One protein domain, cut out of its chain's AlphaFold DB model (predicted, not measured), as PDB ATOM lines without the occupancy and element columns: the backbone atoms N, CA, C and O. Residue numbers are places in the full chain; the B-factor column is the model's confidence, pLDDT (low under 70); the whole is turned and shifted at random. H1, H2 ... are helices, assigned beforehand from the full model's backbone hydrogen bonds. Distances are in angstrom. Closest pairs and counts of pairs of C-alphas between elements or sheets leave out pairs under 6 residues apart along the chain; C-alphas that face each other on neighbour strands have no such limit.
ATOM      1  N   ASN A  10       2.370 122.248 -60.481       62.97
ATOM      2  CA  ASN A  10       1.674 121.459 -61.495       62.97
ATOM      3  C   ASN A  10       0.168 121.406 -61.170       62.97
ATOM      4  O   ASN A  10      -0.192 121.118 -60.030       62.97
ATOM      5  N   ALA A  11      -0.701 121.643 -62.159       61.62
ATOM      6  CA  ALA A  11      -2.155 121.668 -61.963       61.62
ATOM      7  C   ALA A  11      -2.685 120.402 -61.260       61.62
ATOM      8  O   ALA A  11      -3.574 120.491 -60.419       61.62
ATOM      9  N   ASN A  12      -2.074 119.235 -61.500       58.91
ATOM     10  CA  ASN A  12      -2.411 117.992 -60.804       58.91
ATOM     11  C   ASN A  12      -2.098 118.033 -59.300       58.91
ATOM     12  O   ASN A  12      -2.845 117.462 -58.507       58.91
ATOM     13  N   VAL A  13      -1.026 118.713 -58.886       64.06
ATOM     14  CA  VAL A  13      -0.690 118.914 -57.467       64.06
ATOM     15  C   VAL A  13      -1.684 119.889 -56.836       64.06
ATOM     16  O   VAL A  13      -2.219 119.588 -55.774       64.06
ATOM     17  N   THR A  14      -2.022 120.989 -57.514       68.81
ATOM     18  CA  THR A  14      -3.047 121.945 -57.054       68.81
ATOM     19  C   THR A  14      -4.418 121.274 -56.886       68.81
ATOM     20  O   THR A  14      -5.018 121.369 -55.817       68.81
ATOM     21  N   ASN A  15      -4.868 120.500 -57.879       67.38
ATOM     22  CA  ASN A  15      -6.124 119.742 -57.828       67.38
ATOM     23  C   ASN A  15      -6.108 118.668 -56.726       67.38
ATOM     24  O   ASN A  15      -7.114 118.456 -56.049       67.38
ATOM     25  N   SER A  16      -4.960 118.018 -56.494       69.50
ATOM     26  CA  SER A  16      -4.790 117.060 -55.391       69.50
ATOM     27  C   SER A  16      -4.873 117.736 -54.022       69.50
ATOM     28  O   SER A  16      -5.472 117.180 -53.102       69.50
ATOM     29  N   LEU A  17      -4.308 118.937 -53.878       74.75
ATOM     30  CA  LEU A  17      -4.380 119.720 -52.645       74.75
ATOM     31  C   LEU A  17      -5.811 120.206 -52.373       74.75
ATOM     32  O   LEU A  17      -6.285 120.035 -51.252       74.75
ATOM     33  N   GLU A  18      -6.531 120.718 -53.376       77.56
ATOM     34  CA  GLU A  18      -7.946 121.104 -53.230       77.56
ATOM     35  C   GLU A  18      -8.854 119.898 -52.932       77.56
ATOM     36  O   GLU A  18      -9.708 119.977 -52.047       77.56
ATOM     37  N   LEU A  19      -8.623 118.735 -53.555       78.06
ATOM     38  CA  LEU A  19      -9.316 117.495 -53.186       78.06
ATOM     39  C   LEU A  19      -9.068 117.128 -51.708       78.06
ATOM     40  O   LEU A  19     -10.004 116.801 -50.975       78.06
ATOM     41  N   LEU A  20      -7.809 117.160 -51.265       82.75
ATOM     42  CA  LEU A  20      -7.404 116.772 -49.909       82.75
ATOM     43  C   LEU A  20      -7.665 117.856 -48.851       82.75
ATOM     44  O   LEU A  20      -7.495 117.597 -47.657       82.75
ATOM     45  N   LYS A  21      -8.106 119.051 -49.240       84.19
ATOM     46  CA  LYS A  21      -8.511 120.139 -48.339       84.19
ATOM     47  C   LYS A  21      -9.740 119.758 -47.514       84.19
ATOM     48  O   LYS A  21      -9.772 119.999 -46.308       84.19
ATOM     49  N   TYR A  22     -10.710 119.092 -48.142       84.69
ATOM     50  CA  TYR A  22     -11.999 118.750 -47.541       84.69
ATOM     51  C   TYR A  22     -12.044 117.313 -47.001       84.69
ATOM     52  O   TYR A  22     -11.514 116.370 -47.596       84.69
ATOM     53  N   THR A  23     -12.754 117.115 -45.887       86.06
ATOM     54  CA  THR A  23     -12.955 115.798 -45.245       86.06
ATOM     55  C   THR A  23     -13.586 114.770 -46.186       86.06
ATOM     56  O   THR A  23     -13.216 113.597 -46.155       86.06
ATOM     57  N   ASN A  24     -14.494 115.201 -47.068       83.62
ATOM     58  CA  ASN A  24     -15.147 114.319 -48.034       83.62
ATOM     59  C   ASN A  24     -14.162 113.762 -49.079       83.62
ATOM     60  O   ASN A  24     -14.203 112.569 -49.377       83.62
ATOM     61  N   GLY A  25     -13.232 114.586 -49.578       83.81
ATOM     62  CA  GLY A  25     -12.167 114.135 -50.478       83.81
ATOM     63  C   GLY A  25     -11.231 113.135 -49.796       83.81
ATOM     64  O   GLY A  25     -10.949 112.074 -50.357       83.81
ATOM     65  N   ARG A  26     -10.851 113.394 -48.533       86.31
ATOM     66  CA  ARG A  26     -10.066 112.450 -47.712       86.31
ATOM     67  C   ARG A  26     -10.779 111.106 -47.504       86.31
ATOM     68  O   ARG A  26     -10.149 110.071 -47.713       86.31
ATOM     69  N   ASP A  27     -12.081 111.080 -47.178       89.19
ATOM     70  CA  ASP A  27     -12.846 109.816 -47.074       89.19
ATOM     71  C   ASP A  27     -12.874 109.058 -48.408       89.19
ATOM     72  O   ASP A  27     -12.694 107.843 -48.396       89.19
ATOM     73  N   LYS A  28     -13.025 109.731 -49.560       85.56
ATOM     74  CA  LYS A  28     -12.989 109.063 -50.878       85.56
ATOM     75  C   LYS A  28     -11.609 108.478 -51.205       85.56
ATOM     76  O   LYS A  28     -11.543 107.341 -51.679       85.56
ATOM     77  N   VAL A  29     -10.515 109.181 -50.901       86.25
ATOM     78  CA  VAL A  29      -9.145 108.654 -51.072       86.25
ATOM     79  C   VAL A  29      -8.911 107.447 -50.159       86.25
ATOM     80  O   VAL A  29      -8.536 106.377 -50.636       86.25
ATOM     81  N   TYR A  30      -9.223 107.565 -48.865       90.75
ATOM     82  CA  TYR A  30      -9.033 106.474 -47.899       90.75
ATOM     83  C   TYR A  30      -9.927 105.272 -48.223       90.75
ATOM     84  O   TYR A  30      -9.524 104.126 -48.040       90.75
ATOM     85  N   ARG A  31     -11.140 105.515 -48.738       91.06
ATOM     86  CA  ARG A  31     -12.052 104.475 -49.222       91.06
ATOM     87  C   ARG A  31     -11.440 103.714 -50.398       91.06
ATOM     88  O   ARG A  31     -11.457 102.486 -50.387       91.06
ATOM     89  N   THR A  32     -10.889 104.435 -51.371       86.50
ATOM     90  CA  THR A  32     -10.246 103.852 -52.558       86.50
ATOM     91  C   THR A  32      -9.076 102.958 -52.147       86.50
ATOM     92  O   THR A  32      -9.057 101.781 -52.501       86.50
ATOM     93  N   ALA A  33      -8.176 103.462 -51.294       83.81
ATOM     94  CA  ALA A  33      -7.056 102.688 -50.762       83.81
ATOM     95  C   ALA A  33      -7.508 101.465 -49.932       83.81
ATOM     96  O   ALA A  33      -6.948 100.381 -50.080       83.81
ATOM     97  N   GLN A  34      -8.567 101.586 -49.119       91.19
ATOM     98  CA  GLN A  34      -9.104 100.464 -48.338       91.19
ATOM     99  C   GLN A  34      -9.643  99.333 -49.227       91.19
ATOM    100  O   GLN A  34      -9.394  98.160 -48.943       91.19
ATOM    101  N   TYR A  35     -10.410  99.656 -50.273       86.38
ATOM    102  CA  TYR A  35     -10.975  98.634 -51.161       86.38
ATOM    103  C   TYR A  35      -9.940  98.062 -52.133       86.38
ATOM    104  O   TYR A  35      -9.987  96.862 -52.398       86.38
ATOM    105  N   ALA A  36      -8.951  98.855 -52.559       80.75
ATOM    106  CA  ALA A  36      -7.766  98.342 -53.244       80.75
ATOM    107  C   ALA A  36      -7.016  97.327 -52.362       80.75
ATOM    108  O   ALA A  36      -6.767  96.206 -52.799       80.75
ATOM    109  N   ALA A  37      -6.758  97.655 -51.088       82.62
ATOM    110  CA  ALA A  37      -6.129  96.730 -50.145       82.62
ATOM    111  C   ALA A  37      -6.967  95.458 -49.910       82.62
ATOM    112  O   ALA A  37      -6.410  94.363 -49.878       82.62
ATOM    113  N   ARG A  38      -8.305  95.564 -49.822       84.94
ATOM    114  CA  ARG A  38      -9.212  94.399 -49.720       84.94
ATOM    115  C   ARG A  38      -9.127  93.493 -50.952       84.94
ATOM    116  O   ARG A  38      -9.051  92.276 -50.799       84.94
ATOM    117  N   LEU A  39      -9.128  94.073 -52.153       83.88
ATOM    118  CA  LEU A  39      -9.031  93.331 -53.412       83.88
ATOM    119  C   LEU A  39      -7.661  92.648 -53.563       83.88
ATOM    120  O   LEU A  39      -7.603  91.476 -53.927       83.88
ATOM    121  N   LEU A  40      -6.574  93.346 -53.223       78.38
ATOM    122  CA  LEU A  40      -5.212  92.802 -53.253       78.38
ATOM    123  C   LEU A  40      -5.005  91.692 -52.213       78.38
ATOM    124  O   LEU A  40      -4.422  90.662 -52.539       78.38
ATOM    125  N   ALA A  41      -5.525  91.845 -50.991       78.50
ATOM    126  CA  ALA A  41      -5.466  90.799 -49.965       78.50
ATOM    127  C   ALA A  41      -6.188  89.514 -50.418       78.50
ATOM    128  O   ALA A  41      -5.663  88.411 -50.251       78.50
ATOM    129  N   TRP A  42      -7.359  89.655 -51.052       81.56
ATOM    130  CA  TRP A  42      -8.066  88.527 -51.661       81.56
ATOM    131  C   TRP A  42      -7.276  87.899 -52.820       81.56
ATOM    132  O   TRP A  42      -7.146  86.675 -52.878       81.56
ATOM    133  N   PHE A  43      -6.704  88.722 -53.704       76.56
ATOM    134  CA  PHE A  43      -5.881  88.260 -54.822       76.56
ATOM    135  C   PHE A  43      -4.691  87.430 -54.321       76.56
ATOM    136  O   PHE A  43      -4.539  86.281 -54.727       76.56
ATOM    137  N   TYR A  44      -3.896  87.942 -53.376       72.69
ATOM    138  CA  TYR A  44      -2.736  87.220 -52.842       72.69
ATOM    139  C   TYR A  44      -3.106  85.898 -52.155       72.69
ATOM    140  O   TYR A  44      -2.430  84.894 -52.382       72.69
ATOM    141  N   SER A  45      -4.219  85.870 -51.415       71.88
ATOM    142  CA  SER A  45      -4.766  84.638 -50.828       71.88
ATOM    143  C   SER A  45      -5.069  83.569 -51.892       71.88
ATOM    144  O   SER A  45      -4.835  82.380 -51.674       71.88
ATOM    145  N   ARG A  46      -5.514  83.974 -53.094       70.81
ATOM    146  CA  ARG A  46      -5.819  83.045 -54.192       70.81
ATOM    147  C   ARG A  46      -4.581  82.455 -54.878       70.81
ATOM    148  O   ARG A  46      -4.665  81.330 -55.360       70.81
ATOM    149  N   TYR A  47      -3.448  83.163 -54.887       69.88
ATOM    150  CA  TYR A  47      -2.177  82.690 -55.469       69.88
ATOM    151  C   TYR A  47      -1.275  81.949 -54.464       69.88
ATOM    152  O   TYR A  47      -0.069  81.837 -54.672       69.88
ATOM    153  N   GLY A  48      -1.841  81.447 -53.361       58.22
ATOM    154  CA  GLY A  48      -1.113  80.623 -52.393       58.22
ATOM    155  C   GLY A  48      -0.084  81.379 -51.550       58.22
ATOM    156  O   GLY A  48       0.714  80.741 -50.869       58.22
ATOM    157  N   ILE A  49      -0.098  82.717 -51.558       57.44
ATOM    158  CA  ILE A  49       0.704  83.533 -50.641       57.44
ATOM    159  C   ILE A  49      -0.033  83.558 -49.290       57.44
ATOM    160  O   ILE A  49      -1.102  84.167 -49.204       57.44
ATOM    161  N   PRO A  50       0.479  82.902 -48.227       54.72
ATOM    162  CA  PRO A  50      -0.270  82.768 -46.983       54.72
ATOM    163  C   PRO A  50      -0.468  84.122 -46.302       54.72
ATOM    164  O   PRO A  50       0.431  84.971 -46.331       54.72
ATOM    165  N   GLN A  51      -1.591  84.292 -45.593       51.03
ATOM    166  CA  GLN A  51      -1.888  85.523 -44.846       51.03
ATOM    167  C   GLN A  51      -0.838  85.878 -43.771       51.03
ATOM    168  O   GLN A  51      -0.816  87.014 -43.318       51.03
ATOM    169  N   GLY A  52       0.055  84.950 -43.400       49.50
ATOM    170  CA  GLY A  52       1.198  85.195 -42.508       49.50
ATOM    171  C   GLY A  52       2.446  85.807 -43.169       49.50
ATOM    172  O   GLY A  52       3.415  86.092 -42.473       49.50
ATOM    173  N   THR A  53       2.467  86.017 -44.489       56.84
ATOM    174  CA  THR A  53       3.556  86.777 -45.138       56.84
ATOM    175  C   THR A  53       3.383  88.282 -44.927       56.84
ATOM    176  O   THR A  53       2.261  88.782 -44.841       56.84
ATOM    177  N   PHE A  54       4.493  89.031 -44.911       55.38
ATOM    178  CA  PHE A  54       4.511  90.486 -44.687       55.38
ATOM    179  C   PHE A  54       3.526  91.261 -45.586       55.38
ATOM    180  O   PHE A  54       2.882  92.201 -45.127       55.38
ATOM    181  N   ALA A  55       3.344  90.834 -46.840       56.97
ATOM    182  CA  ALA A  55       2.393  91.444 -47.772       56.97
ATOM    183  C   ALA A  55       0.917  91.176 -47.407       56.97
ATOM    184  O   ALA A  55       0.081  92.060 -47.560       56.97
ATOM    185  N   GLY A  56       0.584  89.988 -46.888       58.75
ATOM    186  CA  GLY A  56      -0.778  89.662 -46.448       58.75
ATOM    187  C   GLY A  56      -1.162  90.408 -45.168       58.75
ATOM    188  O   GLY A  56      -2.172  91.112 -45.136       58.75
ATOM    189  N   VAL A  57      -0.304  90.322 -44.144       61.66
ATOM    190  CA  VAL A  57      -0.511  90.983 -42.842       61.66
ATOM    191  C   VAL A  57      -0.618  92.503 -42.998       61.66
ATOM    192  O   VAL A  57      -1.496  93.125 -42.401       61.66
ATOM    193  N   SER A  58       0.245  93.114 -43.820       72.12
ATOM    194  CA  SER A  58       0.227  94.569 -44.023       72.12
ATOM    195  C   SER A  58      -1.043  95.050 -44.733       72.12
ATOM    196  O   SER A  58      -1.591  96.073 -44.331       72.12
ATOM    197  N   LEU A  59      -1.581  94.313 -45.711       77.31
ATOM    198  CA  LEU A  59      -2.810  94.709 -46.411       77.31
ATOM    199  C   LEU A  59      -4.065  94.623 -45.537       77.31
ATOM    200  O   LEU A  59      -4.887  95.541 -45.579       77.31
ATOM    201  N   ASP A  60      -4.213  93.580 -44.714       78.81
ATOM    202  CA  ASP A  60      -5.330  93.506 -43.762       78.81
ATOM    203  C   ASP A  60      -5.203  94.564 -42.647       78.81
ATOM    204  O   ASP A  60      -6.208  95.171 -42.261       78.81
ATOM    205  N   ALA A  61      -3.979  94.891 -42.210       83.44
ATOM    206  CA  ALA A  61      -3.729  96.011 -41.299       83.44
ATOM    207  C   ALA A  61      -4.090  97.371 -41.932       83.44
ATOM    208  O   ALA A  61      -4.839  98.144 -41.331       83.44
ATOM    209  N   ILE A  62      -3.641  97.649 -43.163       84.88
ATOM    210  CA  ILE A  62      -3.971  98.869 -43.927       84.88
ATOM    211  C   ILE A  62      -5.490  99.002 -44.096       84.88
ATOM    212  O   ILE A  62      -6.064 100.048 -43.790       84.88
ATOM    213  N   LYS A  63      -6.164  97.924 -44.517       85.50
ATOM    214  CA  LYS A  63      -7.628  97.845 -44.625       85.50
ATOM    215  C   LYS A  63      -8.312  98.176 -43.293       85.50
ATOM    216  O   LYS A  63      -9.277  98.941 -43.294       85.50
ATOM    217  N   GLY A  64      -7.827  97.635 -42.172       88.06
ATOM    218  CA  GLY A  64      -8.364  97.887 -40.829       88.06
ATOM    219  C   GLY A  64      -8.173  99.329 -40.347       88.06
ATOM    220  O   GLY A  64      -9.133  99.961 -39.888       88.06
ATOM    221  N   VAL A  65      -6.965  99.880 -40.507       90.31
ATOM    222  CA  VAL A  65      -6.636 101.270 -40.151       90.31
ATOM    223  C   VAL A  65      -7.474 102.241 -40.978       90.31
ATOM    224  O   VAL A  65      -8.217 103.033 -40.402       90.31
ATOM    225  N   LEU A  66      -7.458 102.125 -42.311       91.94
ATOM    226  CA  LEU A  66      -8.230 103.002 -43.197       91.94
ATOM    227  C   LEU A  66      -9.736 102.906 -42.932       91.94
ATOM    228  O   LEU A  66     -10.413 103.934 -42.908       91.94
ATOM    229  N   SER A  67     -10.266 101.705 -42.662       91.62
ATOM    230  CA  SER A  67     -11.664 101.538 -42.242       91.62
ATOM    231  C   SER A  67     -11.975 102.373 -41.000       91.62
ATOM    232  O   SER A  67     -12.952 103.118 -40.982       91.62
ATOM    233  N   THR A  68     -11.113 102.307 -39.983       92.19
ATOM    234  CA  THR A  68     -11.291 103.005 -38.702       92.19
ATOM    235  C   THR A  68     -11.151 104.524 -38.854       92.19
ATOM    236  O   THR A  68     -12.010 105.266 -38.373       92.19
ATOM    237  N   SER A  69     -10.142 105.001 -39.592       92.69
ATOM    238  CA  SER A  69      -9.950 106.426 -39.908       92.69
ATOM    239  C   SER A  69     -11.132 107.019 -40.676       92.69
ATOM    240  O   SER A  69     -11.520 108.164 -40.450       92.69
ATOM    241  N   ARG A  70     -11.752 106.240 -41.567       93.88
ATOM    242  CA  ARG A  70     -12.941 106.678 -42.304       93.88
ATOM    243  C   ARG A  70     -14.178 106.832 -41.423       93.88
ATOM    244  O   ARG A  70     -14.956 107.743 -41.680       93.88
ATOM    245  N   LYS A  71     -14.369 105.991 -40.399       94.00
ATOM    246  CA  LYS A  71     -15.487 106.152 -39.448       94.00
ATOM    247  C   LYS A  71     -15.354 107.446 -38.645       94.00
ATOM    248  O   LYS A  71     -16.326 108.184 -38.529       94.00
ATOM    249  N   LEU A  72     -14.136 107.775 -38.199       92.75
ATOM    250  CA  LEU A  72     -13.825 109.068 -37.573       92.75
ATOM    251  C   LEU A  72     -14.225 110.246 -38.480       92.75
ATOM    252  O   LEU A  72     -14.915 111.156 -38.034       92.75
ATOM    253  N   MET A  73     -13.878 110.200 -39.772       92.56
ATOM    254  CA  MET A  73     -14.262 111.235 -40.749       92.56
ATOM    255  C   MET A  73     -15.766 111.278 -41.092       92.56
ATOM    256  O   MET A  73     -16.181 112.134 -41.875       92.56
ATOM    257  N   ARG A  74     -16.592 110.372 -40.545       93.44
ATOM    258  CA  ARG A  74     -18.061 110.414 -40.661       93.44
ATOM    259  C   ARG A  74     -18.784 110.816 -39.382       93.44
ATOM    260  O   ARG A  74     -20.009 110.935 -39.416       93.44
ATOM    261  N   GLU A 221     -15.253  87.606 -51.530       81.44
ATOM    262  CA  GLU A 221     -14.541  88.791 -51.020       81.44
ATOM    263  C   GLU A 221     -13.894  89.662 -52.111       81.44
ATOM    264  O   GLU A 221     -13.894  90.888 -51.992       81.44
ATOM    265  N   GLY A 222     -13.403  89.056 -53.198       79.88
ATOM    266  CA  GLY A 222     -12.856  89.770 -54.350       79.88
ATOM    267  C   GLY A 222     -13.899  90.624 -55.069       79.88
ATOM    268  O   GLY A 222     -13.605  91.762 -55.428       79.88
ATOM    269  N   PHE A 223     -15.141  90.145 -55.199       82.25
ATOM    270  CA  PHE A 223     -16.232  90.925 -55.797       82.25
ATOM    271  C   PHE A 223     -16.615  92.123 -54.922       82.25
ATOM    272  O   PHE A 223     -16.792  93.224 -55.437       82.25
ATOM    273  N   VAL A 224     -16.667  91.949 -53.595       86.12
ATOM    274  CA  VAL A 224     -16.915  93.059 -52.653       86.12
ATOM    275  C   VAL A 224     -15.754  94.065 -52.663       86.12
ATOM    276  O   VAL A 224     -15.977  95.274 -52.587       86.12
ATOM    277  N   GLY A 225     -14.513  93.584 -52.803       79.94
ATOM    278  CA  GLY A 225     -13.326  94.410 -53.024       79.94
ATOM    279  C   GLY A 225     -13.415  95.237 -54.309       79.94
ATOM    280  O   GLY A 225     -13.263  96.456 -54.262       79.94
ATOM    281  N   ALA A 226     -13.722  94.594 -55.438       79.44
ATOM    282  CA  ALA A 226     -13.814  95.222 -56.754       79.44
ATOM    283  C   ALA A 226     -14.979  96.222 -56.860       79.44
ATOM    284  O   ALA A 226     -14.754  97.375 -57.225       79.44
ATOM    285  N   ALA A 227     -16.201  95.842 -56.472       81.69
ATOM    286  CA  ALA A 227     -17.358  96.743 -56.471       81.69
ATOM    287  C   ALA A 227     -17.147  97.941 -55.527       81.69
ATOM    288  O   ALA A 227     -17.439  99.094 -55.867       81.69
ATOM    289  N   GLY A 228     -16.553  97.686 -54.356       84.88
ATOM    290  CA  GLY A 228     -16.132  98.729 -53.433       84.88
ATOM    291  C   GLY A 228     -15.087  99.667 -54.041       84.88
ATOM    292  O   GLY A 228     -15.207 100.876 -53.869       84.88
ATOM    293  N   LEU A 229     -14.107  99.159 -54.793       84.00
ATOM    294  CA  LEU A 229     -13.088  99.970 -55.470       84.00
ATOM    295  C   LEU A 229     -13.694 100.825 -56.593       84.00
ATOM    296  O   LEU A 229     -13.474 102.035 -56.608       84.00
ATOM    297  N   VAL A 230     -14.517 100.237 -57.467       81.44
ATOM    298  CA  VAL A 230     -15.184 100.937 -58.584       81.44
ATOM    299  C   VAL A 230     -16.043 102.097 -58.072       81.44
ATOM    300  O   VAL A 230     -15.810 103.242 -58.454       81.44
ATOM    301  N   THR A 231     -16.944 101.853 -57.114       85.56
ATOM    302  CA  THR A 231     -17.773 102.921 -56.505       85.56
ATOM    303  C   THR A 231     -16.948 103.994 -55.783       85.56
ATOM    304  O   THR A 231     -17.383 105.138 -55.633       85.56
ATOM    305  N   SER A 232     -15.734 103.660 -55.336       84.00
ATOM    306  CA  SER A 232     -14.814 104.630 -54.732       84.00
ATOM    307  C   SER A 232     -14.166 105.522 -55.777       84.00
ATOM    308  O   SER A 232     -14.146 106.736 -55.584       84.00
ATOM    309  N   LEU A 233     -13.716 104.946 -56.896       81.69
ATOM    310  CA  LEU A 233     -13.158 105.678 -58.032       81.69
ATOM    311  C   LEU A 233     -14.209 106.591 -58.681       81.69
ATOM    312  O   LEU A 233     -13.919 107.760 -58.913       81.69
ATOM    313  N   MET A 234     -15.449 106.122 -58.869       81.50
ATOM    314  CA  MET A 234     -16.567 106.937 -59.380       81.50
ATOM    315  C   MET A 234     -16.848 108.168 -58.499       81.50
ATOM    316  O   MET A 234     -17.078 109.273 -59.008       81.50
ATOM    317  N   GLY A 235     -16.785 107.986 -57.175       78.75
ATOM    318  CA  GLY A 235     -16.941 109.056 -56.192       78.75
ATOM    319  C   GLY A 235     -15.719 109.973 -56.075       78.75
ATOM    320  O   GLY A 235     -15.881 111.171 -55.857       78.75
ATOM    321  N   LEU A 236     -14.507 109.437 -56.235       79.69
ATOM    322  CA  LEU A 236     -13.256 110.197 -56.257       79.69
ATOM    323  C   LEU A 236     -13.180 111.083 -57.505       79.69
ATOM    324  O   LEU A 236     -12.885 112.266 -57.388       79.69
ATOM    325  N   GLN A 237     -13.543 110.541 -58.671       80.38
ATOM    326  CA  GLN A 237     -13.673 111.265 -59.937       80.38
ATOM    327  C   GLN A 237     -14.671 112.426 -59.813       80.38
ATOM    328  O   GLN A 237     -14.375 113.537 -60.241       80.38
ATOM    329  N   SER A 238     -15.830 112.204 -59.180       79.31
ATOM    330  CA  SER A 238     -16.808 113.271 -58.920       79.31
ATOM    331  C   SER A 238     -16.209 114.412 -58.088       79.31
ATOM    332  O   SER A 238     -16.302 115.566 -58.497       79.31
ATOM    333  N   GLN A 239     -15.544 114.105 -56.968       80.06
ATOM    334  CA  GLN A 239     -14.896 115.132 -56.141       80.06
ATOM    335  C   GLN A 239     -13.716 115.806 -56.856       80.06
ATOM    336  O   GLN A 239     -13.516 117.006 -56.695       80.06
ATOM    337  N   TRP A 240     -12.970 115.067 -57.683       77.94
ATOM    338  CA  TRP A 240     -11.892 115.616 -58.501       77.94
ATOM    339  C   TRP A 240     -12.412 116.597 -59.551       77.94
ATOM    340  O   TRP A 240     -11.817 117.655 -59.720       77.94
ATOM    341  N   HIS A 241     -13.530 116.307 -60.227       76.25
ATOM    342  CA  HIS A 241     -14.147 117.266 -61.148       76.25
ATOM    343  C   HIS A 241     -14.675 118.502 -60.413       76.25
ATOM    344  O   HIS A 241     -14.474 119.604 -60.911       76.25
ATOM    345  N   SER A 242     -15.256 118.359 -59.216       73.56
ATOM    346  CA  SER A 242     -15.634 119.515 -58.388       73.56
ATOM    347  C   SER A 242     -14.424 120.377 -57.998       73.56
ATOM    348  O   SER A 242     -14.499 121.595 -58.111       73.56
ATOM    349  N   ALA A 243     -13.298 119.766 -57.610       67.19
ATOM    350  CA  ALA A 243     -12.055 120.479 -57.295       67.19
ATOM    351  C   ALA A 243     -11.369 121.077 -58.542       67.19
ATOM    352  O   ALA A 243     -10.814 122.169 -58.485       67.19
ATOM    353  N   SER A 244     -11.449 120.400 -59.691       56.19
ATOM    354  CA  SER A 244     -10.875 120.871 -60.961       56.19
ATOM    355  C   SER A 244     -11.719 121.970 -61.610       56.19
ATOM    356  O   SER A 244     -11.182 122.788 -62.351       56.19
ATOM    357  N   ALA A 245     -13.027 122.033 -61.334       52.38
ATOM    358  CA  ALA A 245     -13.899 123.119 -61.785       52.38
ATOM    359  C   ALA A 245     -13.513 124.469 -61.152       52.38
ATOM    360  O   ALA A 245     -13.655 125.507 -61.789       52.38
ATOM    361  N   SER A 246     -12.936 124.459 -59.945       46.78
ATOM    362  CA  SER A 246     -12.297 125.629 -59.324       46.78
ATOM    363  C   SER A 246     -10.881 125.936 -59.851       46.78
ATOM    364  O   SER A 246     -10.230 126.849 -59.344       46.78
ATOM    365  N   THR A 247     -10.355 125.184 -60.826       43.78
ATOM    366  CA  THR A 247      -8.929 125.242 -61.235       43.78
ATOM    367  C   THR A 247      -8.727 124.936 -62.735       43.78
ATOM    368  O   THR A 247      -7.659 124.497 -63.148       43.78
ATOM    369  N   VAL A 248      -9.767 125.123 -63.558       35.75
ATOM    370  CA  VAL A 248      -9.941 124.530 -64.902       35.75
ATOM    371  C   VAL A 248      -8.680 124.497 -65.783       35.75
ATOM    372  O   VAL A 248      -8.314 125.494 -66.402       35.75
TER     373      VAL A 248
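AT A GLANCE: This is residues 10 to 74 and 221 to 248 of the 591 residues of the protein "Peroxisomal membrane protein PMP27" of Wallemia ichthyophaga (strain EXF-994 / CBS 113033) (UniProt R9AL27). Three long helices lie in one elongated slab, with H2 in the middle and H3 and H4 packed on different sides of it, each running opposite ways to H2. The short helix H1 turns off steeply at one end, where it also packs on H4. The printed part has 93 residues with four named helices, H1 to H4 in chain order, and no named strand; the class is all helix. It is only just loose, close to compact, with a radius of gyration of the C-alphas of 15.0 A and spans of 47 by 24 by 23 A.

HOW THE PARTS SIT: H1, residues 11 to 21, and H2, residues 23 to 46, only just touch, with 3 pairs of C-alphas within 8 A, and only at the corner by their tight link; the closest C-alphas are those of Leu 19 and Gly 25, 5.2 A apart. Their lines are about perpendicular at 80 degrees. H2 is the hub and forms a helical hairpin with H3, residues 54 to 72: they touch at a shallow tilt of 28 degrees, opposite ways, the closest C-alphas being those of Gln 34 and Lys 63, 4.8 A apart. H4, residues 221 to 245, touches H2 at a shallow tilt of 28 degrees, opposite ways, with the C-alphas of Leu 39 and Gly 225 closest at 4.4 A. H4 touches H1 with residues 239 to 244 alone, only just about perpendicular at 72 degrees; the C-alphas of Leu 19 and Ala 243 are closest at 5.8 A. H3 is apart from H1 and H4. In H1, H2, H3 and H4 every O i to N i+4 pair is within hydrogen-bond range.

IN THESE COORDINATES: H1 begins at C-alpha 11 (-2.155, 121.668, -61.963). H2 measures 34.7 A and H3 27.1 A from first to last C-alpha. H4, 36.0 A, ends at C-alpha 245 (-13.899, 123.119, -61.785).

THE WHOLE: The farthest C-alphas, Gly 48 and Ser 246, are 46.9 A apart. Residues 75 to 220 are not printed, leaving 24.2 A between C-alphas 74 and 221. The link from H2 to H3 is short. The model's pLDDT is under 70 at residues 10 to 16, 47 to 57 and 243 to 248.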